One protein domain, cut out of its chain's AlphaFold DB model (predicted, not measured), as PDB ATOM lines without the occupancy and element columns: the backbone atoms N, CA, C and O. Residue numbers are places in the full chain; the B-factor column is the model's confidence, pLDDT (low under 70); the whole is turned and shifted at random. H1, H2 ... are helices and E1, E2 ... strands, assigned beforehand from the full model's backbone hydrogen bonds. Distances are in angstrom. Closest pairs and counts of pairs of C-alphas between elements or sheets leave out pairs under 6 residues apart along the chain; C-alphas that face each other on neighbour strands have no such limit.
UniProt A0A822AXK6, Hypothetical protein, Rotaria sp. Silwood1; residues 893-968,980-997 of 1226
ATOM      1  N   ARG A 893     -20.340 -12.252 -81.239       66.44
ATOM      2  CA  ARG A 893     -19.415 -13.002 -82.068       66.44
ATOM      3  C   ARG A 893     -19.189 -12.233 -83.355       66.44
ATOM      4  O   ARG A 893     -18.050 -12.111 -83.781       66.44
ATOM      5  N   THR A 894     -20.228 -11.640 -83.916       70.00
ATOM      6  CA  THR A 894     -20.144 -10.790 -85.099       70.00
ATOM      7  C   THR A 894     -19.359  -9.501 -84.811       70.00
ATOM      8  O   THR A 894     -18.401  -9.200 -85.518       70.00
ATOM      9  N   CYS A 895     -19.658  -8.777 -83.726       72.75
ATOM     10  CA  CYS A 895     -19.047  -7.470 -83.428       72.75
ATOM     11  C   CYS A 895     -17.572  -7.543 -82.990       72.75
ATOM     12  O   CYS A 895     -16.750  -6.727 -83.413       72.75
ATOM     13  N   VAL A 896     -17.213  -8.520 -82.150       71.94
ATOM     14  CA  VAL A 896     -15.829  -8.740 -81.686       71.94
ATOM     15  C   VAL A 896     -14.941  -9.182 -82.845       71.94
ATOM     16  O   VAL A 896     -13.826  -8.674 -82.981       71.94
ATOM     17  N   THR A 897     -15.457 -10.069 -83.706       70.38
ATOM     18  CA  THR A 897     -14.756 -10.507 -84.923       70.38
ATOM     19  C   THR A 897     -14.421  -9.304 -85.809       70.38
ATOM     20  O   THR A 897     -13.316  -9.225 -86.336       70.38
ATOM     21  N   ILE A 898     -15.314  -8.314 -85.895       74.88
ATOM     22  CA  ILE A 898     -15.111  -7.103 -86.701       74.88
ATOM     23  C   ILE A 898     -14.160  -6.079 -86.027       74.88
ATOM     24  O   ILE A 898     -13.264  -5.559 -86.689       74.88
ATOM     25  N   LEU A 899     -14.253  -5.819 -84.712       74.19
ATOM     26  CA  LEU A 899     -13.371  -4.870 -83.987       74.19
ATOM     27  C   LEU A 899     -11.907  -5.336 -83.870       74.19
ATOM     28  O   LEU A 899     -10.984  -4.515 -83.882       74.19
ATOM     29  N   GLN A 900     -11.679  -6.649 -83.766       75.88
ATOM     30  CA  GLN A 900     -10.330  -7.223 -83.784       75.88
ATOM     31  C   GLN A 900      -9.664  -7.062 -85.153       75.88
ATOM     32  O   GLN A 900      -8.480  -6.724 -85.212       75.88
ATOM     33  N   LEU A 901     -10.423  -7.243 -86.242       72.75
ATOM     34  CA  LEU A 901      -9.937  -6.993 -87.600       72.75
ATOM     35  C   LEU A 901      -9.477  -5.527 -87.755       72.75
ATOM     36  O   LEU A 901      -8.361  -5.297 -88.214       72.75
ATOM     37  N   LEU A 902     -10.225  -4.549 -87.220       76.31
ATOM     38  CA  LEU A 902      -9.869  -3.116 -87.280       76.31
ATOM     39  C   LEU A 902      -8.577  -2.743 -86.515       76.31
ATOM     40  O   LEU A 902      -7.758  -1.970 -87.019       76.31
ATOM     41  N   SER A 903      -8.358  -3.287 -85.308       75.75
ATOM     42  CA  SER A 903      -7.132  -3.030 -84.523       75.75
ATOM     43  C   SER A 903      -5.891  -3.718 -85.103       75.75
ATOM     44  O   SER A 903      -4.791  -3.171 -84.981       75.75
ATOM     45  N   ASN A 904      -6.043  -4.905 -85.699       76.62
ATOM     46  CA  ASN A 904      -4.937  -5.639 -86.321       76.62
ATOM     47  C   ASN A 904      -4.455  -4.954 -87.607       76.62
ATOM     48  O   ASN A 904      -3.258  -4.953 -87.891       76.62
ATOM     49  N   GLU A 905      -5.363  -4.284 -88.317       75.69
ATOM     50  CA  GLU A 905      -5.059  -3.446 -89.481       75.69
ATOM     51  C   GLU A 905      -4.492  -2.044 -89.114       75.69
ATOM     52  O   GLU A 905      -4.222  -1.245 -90.007       75.69
ATOM     53  N   LYS A 906      -4.241  -1.742 -87.819       74.06
ATOM     54  CA  LYS A 906      -3.714  -0.454 -87.282       74.06
ATOM     55  C   LYS A 906      -4.493   0.794 -87.729       74.06
ATOM     56  O   LYS A 906      -3.911   1.859 -87.952       74.06
ATOM     57  N   ASN A 907      -5.808   0.680 -87.840       74.38
ATOM     58  CA  ASN A 907      -6.652   1.785 -88.272       74.38
ATOM     59  C   ASN A 907      -6.725   2.883 -87.182       74.38
ATOM     60  O   ASN A 907      -6.971   2.577 -86.020       74.38
ATOM     61  N   THR A 908      -6.490   4.158 -87.519       76.81
ATOM     62  CA  THR A 908      -6.627   5.306 -86.589       76.81
ATOM     63  C   THR A 908      -7.939   6.076 -86.781       76.81
ATOM     64  O   THR A 908      -8.141   7.105 -86.135       76.81
ATOM     65  N   ASN A 909      -8.835   5.597 -87.657       80.56
ATOM     66  CA  ASN A 909     -10.125   6.227 -87.926       80.56
ATOM     67  C   ASN A 909     -11.082   6.045 -86.740       80.56
ATOM     68  O   ASN A 909     -11.698   4.991 -86.567       80.56
ATOM     69  N   ILE A 910     -11.217   7.111 -85.954       77.62
ATOM     70  CA  ILE A 910     -12.029   7.158 -84.739       77.62
ATOM     71  C   ILE A 910     -13.514   6.851 -85.038       77.62
ATOM     72  O   ILE A 910     -14.163   6.235 -84.197       77.62
ATOM     73  N   ASP A 911     -14.038   7.154 -86.234       79.31
ATOM     74  CA  ASP A 911     -15.464   6.979 -86.573       79.31
ATOM     75  C   ASP A 911     -15.881   5.506 -86.686       79.31
ATOM     76  O   ASP A 911     -16.969   5.128 -86.252       79.31
ATOM     77  N   LEU A 912     -14.998   4.642 -87.195       77.44
ATOM     78  CA  LEU A 912     -15.254   3.198 -87.277       77.44
ATOM     79  C   LEU A 912     -15.205   2.541 -85.894       77.44
ATOM     80  O   LEU A 912     -16.019   1.662 -85.599       77.44
ATOM     81  N   TYR A 913     -14.294   3.004 -85.025       82.44
ATOM     82  CA  TYR A 913     -14.295   2.599 -83.621       82.44
ATOM     83  C   TYR A 913     -15.561   3.083 -82.931       82.44
ATOM     84  O   TYR A 913     -16.159   2.298 -82.215       82.44
ATOM     85  N   ILE A 914     -16.027   4.308 -83.178       82.56
ATOM     86  CA  ILE A 914     -17.296   4.805 -82.633       82.56
ATOM     87  C   ILE A 914     -18.485   3.977 -83.142       82.56
ATOM     88  O   ILE A 914     -19.336   3.621 -82.334       82.56
ATOM     89  N   GLN A 915     -18.548   3.624 -84.431       81.50
ATOM     90  CA  GLN A 915     -19.658   2.854 -85.008       81.50
ATOM     91  C   GLN A 915     -19.748   1.450 -84.403       81.50
ATOM     92  O   GLN A 915     -20.803   1.040 -83.918       81.50
ATOM     93  N   TRP A 916     -18.636   0.717 -84.380       81.50
ATOM     94  CA  TRP A 916     -18.625  -0.655 -83.880       81.50
ATOM     95  C   TRP A 916     -18.526  -0.743 -82.358       81.50
ATOM     96  O   TRP A 916     -19.106  -1.664 -81.793       81.50
ATOM     97  N   LEU A 917     -17.903   0.223 -81.666       80.19
ATOM     98  CA  LEU A 917     -18.103   0.392 -80.221       80.19
ATOM     99  C   LEU A 917     -19.543   0.802 -79.927       80.19
ATOM    100  O   LEU A 917     -20.028   0.444 -78.871       80.19
ATOM    101  N   GLY A 918     -20.240   1.476 -80.842       77.75
ATOM    102  CA  GLY A 918     -21.669   1.766 -80.761       77.75
ATOM    103  C   GLY A 918     -22.517   0.498 -80.861       77.75
ATOM    104  O   GLY A 918     -23.334   0.243 -79.981       77.75
ATOM    105  N   HIS A 919     -22.277  -0.355 -81.861       78.50
ATOM    106  CA  HIS A 919     -22.957  -1.652 -81.986       78.50
ATOM    107  C   HIS A 919     -22.585  -2.624 -80.858       78.50
ATOM    108  O   HIS A 919     -23.459  -3.294 -80.314       78.50
ATOM    109  N   LEU A 920     -21.321  -2.642 -80.430       78.44
ATOM    110  CA  LEU A 920     -20.873  -3.410 -79.271       78.44
ATOM    111  C   LEU A 920     -21.462  -2.844 -77.978       78.44
ATOM    112  O   LEU A 920     -21.863  -3.613 -77.120       78.44
ATOM    113  N   GLN A 921     -21.550  -1.524 -77.823       77.06
ATOM    114  CA  GLN A 921     -22.201  -0.892 -76.678       77.06
ATOM    115  C   GLN A 921     -23.674  -1.263 -76.640       77.06
ATOM    116  O   GLN A 921     -24.173  -1.546 -75.558       77.06
ATOM    117  N   LEU A 922     -24.357  -1.296 -77.786       73.31
ATOM    118  CA  LEU A 922     -25.728  -1.788 -77.880       73.31
ATOM    119  C   LEU A 922     -25.791  -3.265 -77.470       73.31
ATOM    120  O   LEU A 922     -26.533  -3.606 -76.556       73.31
ATOM    121  N   TYR A 923     -24.950  -4.126 -78.039       72.31
ATOM    122  CA  TYR A 923     -24.966  -5.557 -77.745       72.31
ATOM    123  C   TYR A 923     -24.590  -5.900 -76.292       72.31
ATOM    124  O   TYR A 923     -25.295  -6.646 -75.620       72.31
ATOM    125  N   VAL A 924     -23.487  -5.352 -75.779       69.25
ATOM    126  CA  VAL A 924     -22.996  -5.567 -74.407       69.25
ATOM    127  C   VAL A 924     -23.970  -4.977 -73.396       69.25
ATOM    128  O   VAL A 924     -24.176  -5.579 -72.347       69.25
ATOM    129  N   ARG A 925     -24.638  -3.855 -73.717       65.50
ATOM    130  CA  ARG A 925     -25.781  -3.386 -72.920       65.50
ATOM    131  C   ARG A 925     -26.930  -4.394 -72.900       65.50
ATOM    132  O   ARG A 925     -27.603  -4.483 -71.879       65.50
ATOM    133  N   HIS A 926     -27.140  -5.147 -73.978       62.88
ATOM    134  CA  HIS A 926     -28.213  -6.136 -74.089       62.88
ATOM    135  C   HIS A 926     -27.887  -7.530 -73.505       62.88
ATOM    136  O   HIS A 926     -28.819  -8.204 -73.078       62.88
ATOM    137  N   GLN A 927     -26.622  -7.974 -73.436       60.28
ATOM    138  CA  GLN A 927     -26.228  -9.316 -72.944       60.28
ATOM    139  C   GLN A 927     -25.088  -9.306 -71.903       60.28
ATOM    140  O   GLN A 927     -24.196 -10.153 -71.920       60.28
ATOM    141  N   TYR A 928     -25.091  -8.330 -70.999       59.38
ATOM    142  CA  TYR A 928     -23.991  -8.060 -70.069       59.38
ATOM    143  C   TYR A 928     -23.543  -9.242 -69.183       59.38
ATOM    144  O   TYR A 928     -22.347  -9.439 -68.982       59.38
ATOM    145  N   ASP A 929     -24.488 -10.043 -68.685       49.28
ATOM    146  CA  ASP A 929     -24.252 -11.010 -67.600       49.28
ATOM    147  C   ASP A 929     -23.542 -12.309 -68.030       49.28
ATOM    148  O   ASP A 929     -23.049 -13.062 -67.193       49.28
ATOM    149  N   THR A 930     -23.476 -12.595 -69.333       52.50
ATOM    150  CA  THR A 930     -22.914 -13.845 -69.886       52.50
ATOM    151  C   THR A 930     -21.516 -13.683 -70.485       52.50
ATOM    152  O   THR A 930     -20.962 -14.630 -71.043       52.50
ATOM    153  N   ILE A 931     -20.948 -12.480 -70.415       62.00
ATOM    154  CA  ILE A 931     -19.697 -12.125 -71.087       62.00
ATOM    155  C   ILE A 931     -18.541 -12.258 -70.093       62.00
ATOM    156  O   ILE A 931     -18.540 -11.578 -69.074       62.00
ATOM    157  N   ASP A 932     -17.532 -13.081 -70.401       59.88
ATOM    158  CA  ASP A 932     -16.263 -13.088 -69.656       59.88
ATOM    159  C   ASP A 932     -15.414 -11.862 -70.062       59.88
ATOM    160  O   ASP A 932     -14.835 -11.844 -71.157       59.88
ATOM    161  N   PRO A 933     -15.306 -10.814 -69.219       60.28
ATOM    162  CA  PRO A 933     -14.656  -9.563 -69.601       60.28
ATOM    163  C   PRO A 933     -13.128  -9.673 -69.565       60.28
ATOM    164  O   PRO A 933     -12.425  -8.828 -70.122       60.28
ATOM    165  N   THR A 934     -12.580 -10.700 -68.910       58.53
ATOM    166  CA  THR A 934     -11.143 -10.792 -68.621       58.53
ATOM    167  C   THR A 934     -10.306 -11.013 -69.887       58.53
ATOM    168  O   THR A 934      -9.245 -10.395 -70.056       58.53
ATOM    169  N   GLY A 935     -10.828 -11.799 -70.836       59.41
ATOM    170  CA  GLY A 935     -10.260 -11.959 -72.178       59.41
ATOM    171  C   GLY A 935     -10.379 -10.692 -73.034       59.41
ATOM    172  O   GLY A 935      -9.466 -10.367 -73.789       59.41
ATOM    173  N   LEU A 936     -11.451  -9.912 -72.873       65.81
ATOM    174  CA  LEU A 936     -11.690  -8.664 -73.612       65.81
ATOM    175  C   LEU A 936     -10.805  -7.498 -73.133       65.81
ATOM    176  O   LEU A 936     -10.229  -6.796 -73.966       65.81
ATOM    177  N   LEU A 937     -10.636  -7.329 -71.813       64.38
ATOM    178  CA  LEU A 937      -9.826  -6.270 -71.183       64.38
ATOM    179  C   LEU A 937      -8.336  -6.338 -71.555       64.38
ATOM    180  O   LEU A 937      -7.630  -5.322 -71.556       64.38
ATOM    181  N   SER A 938      -7.859  -7.548 -71.853       62.97
ATOM    182  CA  SER A 938      -6.483  -7.824 -72.270       62.97
ATOM    183  C   SER A 938      -6.300  -7.796 -73.796       62.97
ATOM    184  O   SER A 938      -5.249  -7.346 -74.258       62.97
ATOM    185  N   SER A 939      -7.312  -8.212 -74.573       65.06
ATOM    186  CA  SER A 939      -7.243  -8.328 -76.043       65.06
ATOM    187  C   SER A 939      -7.529  -7.025 -76.796       65.06
ATOM    188  O   SER A 939      -6.992  -6.819 -77.883       65.06
ATOM    189  N   CYS A 940      -8.353  -6.131 -76.241       73.69
ATOM    190  CA  CYS A 940      -8.741  -4.881 -76.900       73.69
ATOM    191  C   CYS A 940      -7.876  -3.697 -76.436       73.69
ATOM    192  O   CYS A 940      -7.625  -3.519 -75.241       73.69
ATOM    193  N   ARG A 941      -7.433  -2.854 -77.377       80.31
ATOM    194  CA  ARG A 941      -6.622  -1.651 -77.111       80.31
ATOM    195  C   ARG A 941      -7.310  -0.411 -77.670       80.31
ATOM    196  O   ARG A 941      -7.855  -0.467 -78.766       80.31
ATOM    197  N   LEU A 942      -7.239   0.698 -76.931       84.62
ATOM    198  CA  LEU A 942      -7.789   1.993 -77.343       84.62
ATOM    199  C   LEU A 942      -6.707   3.069 -77.381       84.62
ATOM    200  O   LEU A 942      -5.772   3.049 -76.582       84.62
ATOM    201  N   TYR A 943      -6.864   4.024 -78.292       86.06
ATOM    202  CA  TYR A 943      -5.987   5.183 -78.446       86.06
ATOM    203  C   TYR A 943      -6.519   6.381 -77.639       86.06
ATOM    204  O   TYR A 943      -7.618   6.841 -77.937       86.06
ATOM    205  N   LEU A 944      -5.780   6.898 -76.642       85.31
ATOM    206  CA  LEU A 944      -6.199   8.059 -75.833       85.31
ATOM    207  C   LEU A 944      -5.531   9.374 -76.298       85.31
ATOM    208  O   LEU A 944      -4.298   9.446 -76.288       85.31
ATOM    209  N   PRO A 945      -6.305  10.413 -76.669       77.19
ATOM    210  CA  PRO A 945      -5.779  11.634 -77.285       77.19
ATOM    211  C   PRO A 945      -5.077  12.609 -76.319       77.19
ATOM    212  O   PRO A 945      -4.030  13.126 -76.696       77.19
ATOM    213  N   ASP A 946      -5.551  12.823 -75.078       76.94
ATOM    214  CA  ASP A 946      -4.951  13.821 -74.155       76.94
ATOM    215  C   ASP A 946      -3.592  13.369 -73.580       76.94
ATOM    216  O   ASP A 946      -2.797  14.185 -73.111       76.94
ATOM    217  N   GLN A 947      -3.309  12.061 -73.632       76.69
ATOM    218  CA  GLN A 947      -2.018  11.461 -73.264       76.69
ATOM    219  C   GLN A 947      -1.222  10.914 -74.472       76.69
ATOM    220  O   GLN A 947      -0.082  10.487 -74.298       76.69
ATOM    221  N   ASN A 948      -1.803  10.928 -75.682       79.62
ATOM    222  CA  ASN A 948      -1.230  10.497 -76.968       79.62
ATOM    223  C   ASN A 948      -0.603   9.080 -76.995       79.62
ATOM    224  O   ASN A 948       0.512   8.885 -77.486       79.62
ATOM    225  N   GLN A 949      -1.300   8.066 -76.469       82.06
ATOM    226  CA  GLN A 949      -0.782   6.688 -76.418       82.06
ATOM    227  C   GLN A 949      -1.910   5.634 -76.384       82.06
ATOM    228  O   GLN A 949      -3.044   5.935 -76.009       82.06
ATOM    229  N   PHE A 950      -1.613   4.386 -76.778       82.00
ATOM    230  CA  PHE A 950      -2.548   3.261 -76.639       82.00
ATOM    231  C   PHE A 950      -2.472   2.672 -75.233       82.00
ATOM    232  O   PHE A 950      -1.405   2.226 -74.805       82.00
ATOM    233  N   TYR A 951      -3.608   2.593 -74.549       83.88
ATOM    234  CA  TYR A 951      -3.706   1.963 -73.238       83.88
ATOM    235  C   TYR A 951      -4.655   0.768 -73.288       83.88
ATOM    236  O   TYR A 951      -5.635   0.740 -74.036       83.88
ATOM    237  N   SER A 952      -4.335  -0.249 -72.488       80.81
ATOM    238  CA  SER A 952      -5.287  -1.316 -72.193       80.81
ATOM    239  C   SER A 952      -6.407  -0.748 -71.333       80.81
ATOM    240  O   SER A 952      -6.185   0.111 -70.475       80.81
ATOM    241  N   LEU A 953      -7.597  -1.305 -71.524       79.88
ATOM    242  CA  LEU A 953      -8.785  -0.971 -70.755       79.88
ATOM    243  C   LEU A 953      -8.591  -1.149 -69.231       79.88
ATOM    244  O   LEU A 953      -9.269  -0.488 -68.452       79.88
ATOM    245  N   ARG A 954      -7.630  -1.964 -68.772       80.62
ATOM    246  CA  ARG A 954      -7.395  -2.245 -67.340       80.62
ATOM    247  C   ARG A 954      -6.815  -1.075 -66.524       80.62
ATOM    248  O   ARG A 954      -7.001  -1.046 -65.314       80.62
ATOM    249  N   ASN A 955      -6.117  -0.124 -67.147       81.94
ATOM    250  CA  ASN A 955      -5.392   0.945 -66.429       81.94
ATOM    251  C   ASN A 955      -6.180   2.267 -66.327       81.94
ATOM    252  O   ASN A 955      -5.599   3.320 -66.051       81.94
ATOM    253  N   LEU A 956      -7.487   2.220 -66.584       84.00
ATOM    254  CA  LEU A 956      -8.355   3.390 -66.672       84.00
ATOM    255  C   LEU A 956      -9.215   3.529 -65.411       84.00
ATOM    256  O   LEU A 956      -9.860   2.569 -64.990       84.00
ATOM    257  N   LEU A 957      -9.238   4.743 -64.852       83.25
ATOM    258  CA  LEU A 957     -10.131   5.176 -63.783       83.25
ATOM    259  C   LEU A 957     -11.211   6.092 -64.371       83.25
ATOM    260  O   LEU A 957     -10.940   7.236 -64.742       83.25
ATOM    261  N   VAL A 958     -12.438   5.585 -64.463       84.19
ATOM    262  CA  VAL A 958     -13.568   6.286 -65.085       84.19
ATOM    263  C   VAL A 958     -14.483   6.845 -64.001       84.19
ATOM    264  O   VAL A 958     -15.241   6.103 -63.380       84.19
ATOM    265  N   MET A 959     -14.438   8.155 -63.764       80.88
ATOM    266  CA  MET A 959     -15.239   8.782 -62.705       80.88
ATOM    267  C   MET A 959     -15.770  10.160 -63.090       80.88
ATOM    268  O   MET A 959     -15.175  10.886 -63.882       80.88
ATOM    269  N   SER A 960     -16.922  10.512 -62.520       73.44
ATOM    270  CA  SER A 960     -17.508  11.850 -62.619       73.44
ATOM    271  C   SER A 960     -16.763  12.843 -61.725       73.44
ATOM    272  O   SER A 960     -16.261  12.463 -60.668       73.44
ATOM    273  N   ASP A 961     -16.753  14.121 -62.099       74.06
ATOM    274  CA  ASP A 961     -16.119  15.175 -61.305       74.06
ATOM    275  C   ASP A 961     -16.806  15.329 -59.932       74.06
ATOM    276  O   ASP A 961     -17.929  15.823 -59.839       74.06
ATOM    277  N   ASN A 962     -16.143  14.905 -58.850       66.44
ATOM    278  CA  ASN A 962     -16.613  15.125 -57.479       66.44
ATOM    279  C   ASN A 962     -15.846  16.290 -56.841       66.44
ATOM    280  O   ASN A 962     -14.686  16.146 -56.457       66.44
ATOM    281  N   ASN A 963     -16.503  17.445 -56.711       63.41
ATOM    282  CA  ASN A 963     -15.872  18.653 -56.177       63.41
ATOM    283  C   ASN A 963     -15.649  18.611 -54.654       63.41
ATOM    284  O   ASN A 963     -14.713  19.250 -54.186       63.41
ATOM    285  N   GLN A 964     -16.446  17.855 -53.885       71.94
ATOM    286  CA  GLN A 964     -16.362  17.846 -52.412       71.94
ATOM    287  C   GLN A 964     -15.135  17.096 -51.876       71.94
ATOM    288  O   GLN A 964     -14.564  17.505 -50.871       71.94
ATOM    289  N   HIS A 965     -14.688  16.042 -52.566       79.25
ATOM    290  CA  HIS A 965     -13.522  15.236 -52.163       79.25
ATOM    291  C   HIS A 965     -12.407  15.216 -53.220       79.25
ATOM    292  O   HIS A 965     -11.535  14.344 -53.205       79.25
ATOM    293  N   ARG A 966     -12.401  16.196 -54.135       79.56
ATOM    294  CA  ARG A 966     -11.455  16.291 -55.262       79.56
ATOM    295  C   ARG A 966      -9.996  16.160 -54.823       79.56
ATOM    296  O   ARG A 966      -9.221  15.444 -55.454       79.56
ATOM    297  N   GLN A 967      -9.630  16.822 -53.726       81.00
ATOM    298  CA  GLN A 967      -8.271  16.800 -53.182       81.00
ATOM    299  C   GLN A 967      -7.859  15.393 -52.721       81.00
ATOM    300  O   GLN A 967      -6.762  14.946 -53.050       81.00
ATOM    301  N   ALA A 968      -8.751  14.652 -52.056       82.12
ATOM    302  CA  ALA A 968      -8.491  13.271 -51.643       82.12
ATOM    303  C   ALA A 968      -8.325  12.326 -52.851       82.12
ATOM    304  O   ALA A 968      -7.403  11.514 -52.880       82.12
ATOM    305  N   ILE A 980      -7.106   9.025 -65.690       84.25
ATOM    306  CA  ILE A 980      -8.493   9.471 -65.513       84.25
ATOM    307  C   ILE A 980      -9.195   9.653 -66.863       84.25
ATOM    308  O   ILE A 980      -8.673  10.310 -67.767       84.25
ATOM    309  N   ILE A 981     -10.415   9.120 -66.955       84.38
ATOM    310  CA  ILE A 981     -11.423   9.521 -67.939       84.38
ATOM    311  C   ILE A 981     -12.583  10.152 -67.168       84.38
ATOM    312  O   ILE A 981     -13.198   9.509 -66.313       84.38
ATOM    313  N   SER A 982     -12.862  11.418 -67.455       81.50
ATOM    314  CA  SER A 982     -13.890  12.217 -66.789       81.50
ATOM    315  C   SER A 982     -14.531  13.199 -67.781       81.50
ATOM    316  O   SER A 982     -14.033  13.354 -68.898       81.50
ATOM    317  N   PRO A 983     -15.610  13.907 -67.405       79.56
ATOM    318  CA  PRO A 983     -16.182  14.960 -68.244       79.56
ATOM    319  C   PRO A 983     -15.178  16.055 -68.645       79.56
ATOM    320  O   PRO A 983     -15.400  16.731 -69.645       79.56
ATOM    321  N   SER A 984     -14.095  16.227 -67.877       77.06
ATOM    322  CA  SER A 984     -13.076  17.259 -68.080       77.06
ATOM    323  C   SER A 984     -11.728  16.739 -68.619       77.06
ATOM    324  O   SER A 984     -10.893  17.551 -69.008       77.06
ATOM    325  N   ILE A 985     -11.505  15.416 -68.674       78.69
ATOM    326  CA  ILE A 985     -10.245  14.770 -69.110       78.69
ATOM    327  C   ILE A 985     -10.579  13.551 -69.997       78.69
ATOM    328  O   ILE A 985     -11.274  12.649 -69.536       78.69
ATOM    329  N   ASN A 986     -10.069  13.480 -71.238       80.94
ATOM    330  CA  ASN A 986     -10.388  12.475 -72.275       80.94
ATOM    331  C   ASN A 986     -11.877  12.397 -72.673       80.94
ATOM    332  O   ASN A 986     -12.484  11.324 -72.739       80.94
ATOM    333  N   GLN A 987     -12.466  13.551 -72.985       83.31
ATOM    334  CA  GLN A 987     -13.913  13.723 -73.160       83.31
ATOM    335  C   GLN A 987     -14.551  12.855 -74.268       83.31
ATOM    336  O   GLN A 987     -15.688  12.417 -74.115       83.31
ATOM    337  N   ILE A 988     -13.851  12.566 -75.372       81.62
ATOM    338  CA  ILE A 988     -14.430  11.871 -76.546       81.62
ATOM    339  C   ILE A 988     -14.903  10.448 -76.201       81.62
ATOM    340  O   ILE A 988     -15.905   9.968 -76.734       81.62
ATOM    341  N   TYR A 989     -14.226   9.786 -75.263       86.25
ATOM    342  CA  TYR A 989     -14.589   8.443 -74.807       86.25
ATOM    343  C   TYR A 989     -15.556   8.445 -73.624       86.25
ATOM    344  O   TYR A 989     -16.103   7.397 -73.278       86.25
ATOM    345  N   TRP A 990     -15.828   9.611 -73.031       84.19
ATOM    346  CA  TRP A 990     -16.777   9.742 -71.928       84.19
ATOM    347  C   TRP A 990     -18.190   9.275 -72.311       84.19
ATOM    348  O   TRP A 990     -18.912   8.745 -71.466       84.19
ATOM    349  N   GLN A 991     -18.571   9.373 -73.591       81.56
ATOM    350  CA  GLN A 991     -19.847   8.842 -74.101       81.56
ATOM    351  C   GLN A 991     -19.982   7.311 -73.949       81.56
ATOM    352  O   GLN A 991     -21.093   6.783 -73.890       81.56
ATOM    353  N   PHE A 992     -18.860   6.603 -73.793       86.38
ATOM    354  CA  PHE A 992     -18.794   5.158 -73.574       86.38
ATOM    355  C   PHE A 992     -18.481   4.786 -72.113       86.38
ATOM    356  O   PHE A 992     -18.202   3.622 -71.832       86.38
ATOM    357  N   LYS A 993     -18.553   5.731 -71.158       78.12
ATOM    358  CA  LYS A 993     -18.263   5.496 -69.725       78.12
ATOM    359  C   LYS A 993     -18.983   4.273 -69.142       78.12
ATOM    360  O   LYS A 993     -18.406   3.542 -68.342       78.12
ATOM    361  N   ASP A 994     -20.217   4.029 -69.580       75.44
ATOM    362  CA  ASP A 994     -21.015   2.895 -69.115       75.44
ATOM    363  C   ASP A 994     -20.497   1.580 -69.696       75.44
ATOM    364  O   ASP A 994     -20.401   0.597 -68.976       75.44
ATOM    365  N   LEU A 995     -20.092   1.571 -70.971       82.81
ATOM    366  CA  LEU A 995     -19.482   0.398 -71.597       82.81
ATOM    367  C   LEU A 995     -18.179   0.017 -70.877       82.81
ATOM    368  O   LEU A 995     -17.952  -1.157 -70.608       82.81
ATOM    369  N   PHE A 996     -17.344   0.990 -70.505       82.12
ATOM    370  CA  PHE A 996     -16.108   0.720 -69.758       82.12
ATOM    371  C   PHE A 996     -16.365   0.203 -68.348       82.12
ATOM    372  O   PHE A 996     -15.695  -0.727 -67.901       82.12
ATOM    373  N   ARG A 997     -17.366   0.761 -67.662       75.25
ATOM    374  CA  ARG A 997     -17.827   0.228 -66.379       75.25
ATOM    375  C   ARG A 997     -18.282  -1.222 -66.522       75.25
ATOM    376  O   ARG A 997     -17.898  -2.056 -65.712       75.25
TER     377      ARG A 997
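What this domain is: This is residues 893 to 968 and 980 to 997 of the 1226 residues of the protein "Hypothetical protein" of Rotaria sp. Silwood1 (UniProt A0A822AXK6). A helical hairpin, H1 and H2, makes one end of the domain, and a loosely joined group of short parts lies beyond it: the strand hairpin E1 and E2, strand E3 and the short helices H4 and H5. H3 comes between the two parts along the chain, and residues 962 to 968 stick out at the far end. The 94 printed residues hold five named helices and three named strands, in the order H1 H2 H3 E1 E2 E3 H4 H5, mostly helix, with E1 and E2 an antiparallel sheet. The whole is compact, with a radius of gyration of the C-alphas of 14.1 A and spans of 44 by 31 by 21 A.

How they stand to each other: H1, residues 893 to 904, touches H2, residues 910 to 926, with residues 895 to 899 alone, at a shallow tilt of 27 degrees, opposite ways; the closest C-alphas, of Cys 895 and Leu 920, are 6.1 A apart. H3, residues 933 to 939, is apart from H2. E1, residues 941 to 944, and E2, residues 949 to 952, form an antiparallel hairpin, with N 944 and O 949 at 3.0 A. E3, residues 956 to 958, pairs with no named strand, but its residues 957 to 958 pair, parallel, with residues 980 to 981. H4, residues 987 to 990, is near E1. H5, residues 993 to 997, only just touches H2, with 3 pairs of C-alphas within 8 A, the closest those of Gln 921 and Leu 995, 5.9 A. Every O i to N i+4 pair is within hydrogen-bond range in H2 and H5, 7 of 8 in H1 and 2 of 3 in H3; H4 is too short for one.

Where its parts are: H1 begins at C-alpha 893 (-19.415, -13.002, -82.068) and is 16.8 A long. H2, the longest helix, measures 23.5 A and ends at C-alpha 926 (-28.213, -6.136, -74.089). H5 ends at C-alpha 997 (-17.827, 0.228, -66.379).

The domain as a whole: The two C-alphas farthest apart, of Glu 905 and Gln 964, are 44.2 A apart. Residues 969 to 979 are not printed, and C-alphas 968 and 980 are 14.4 A apart across this cut. Of the links that are printed whole, none is long. Mean pLDDT of the printed part is 75.5; it is under 70 at residue 893, residues 924 to 939 and residues 962 to 963.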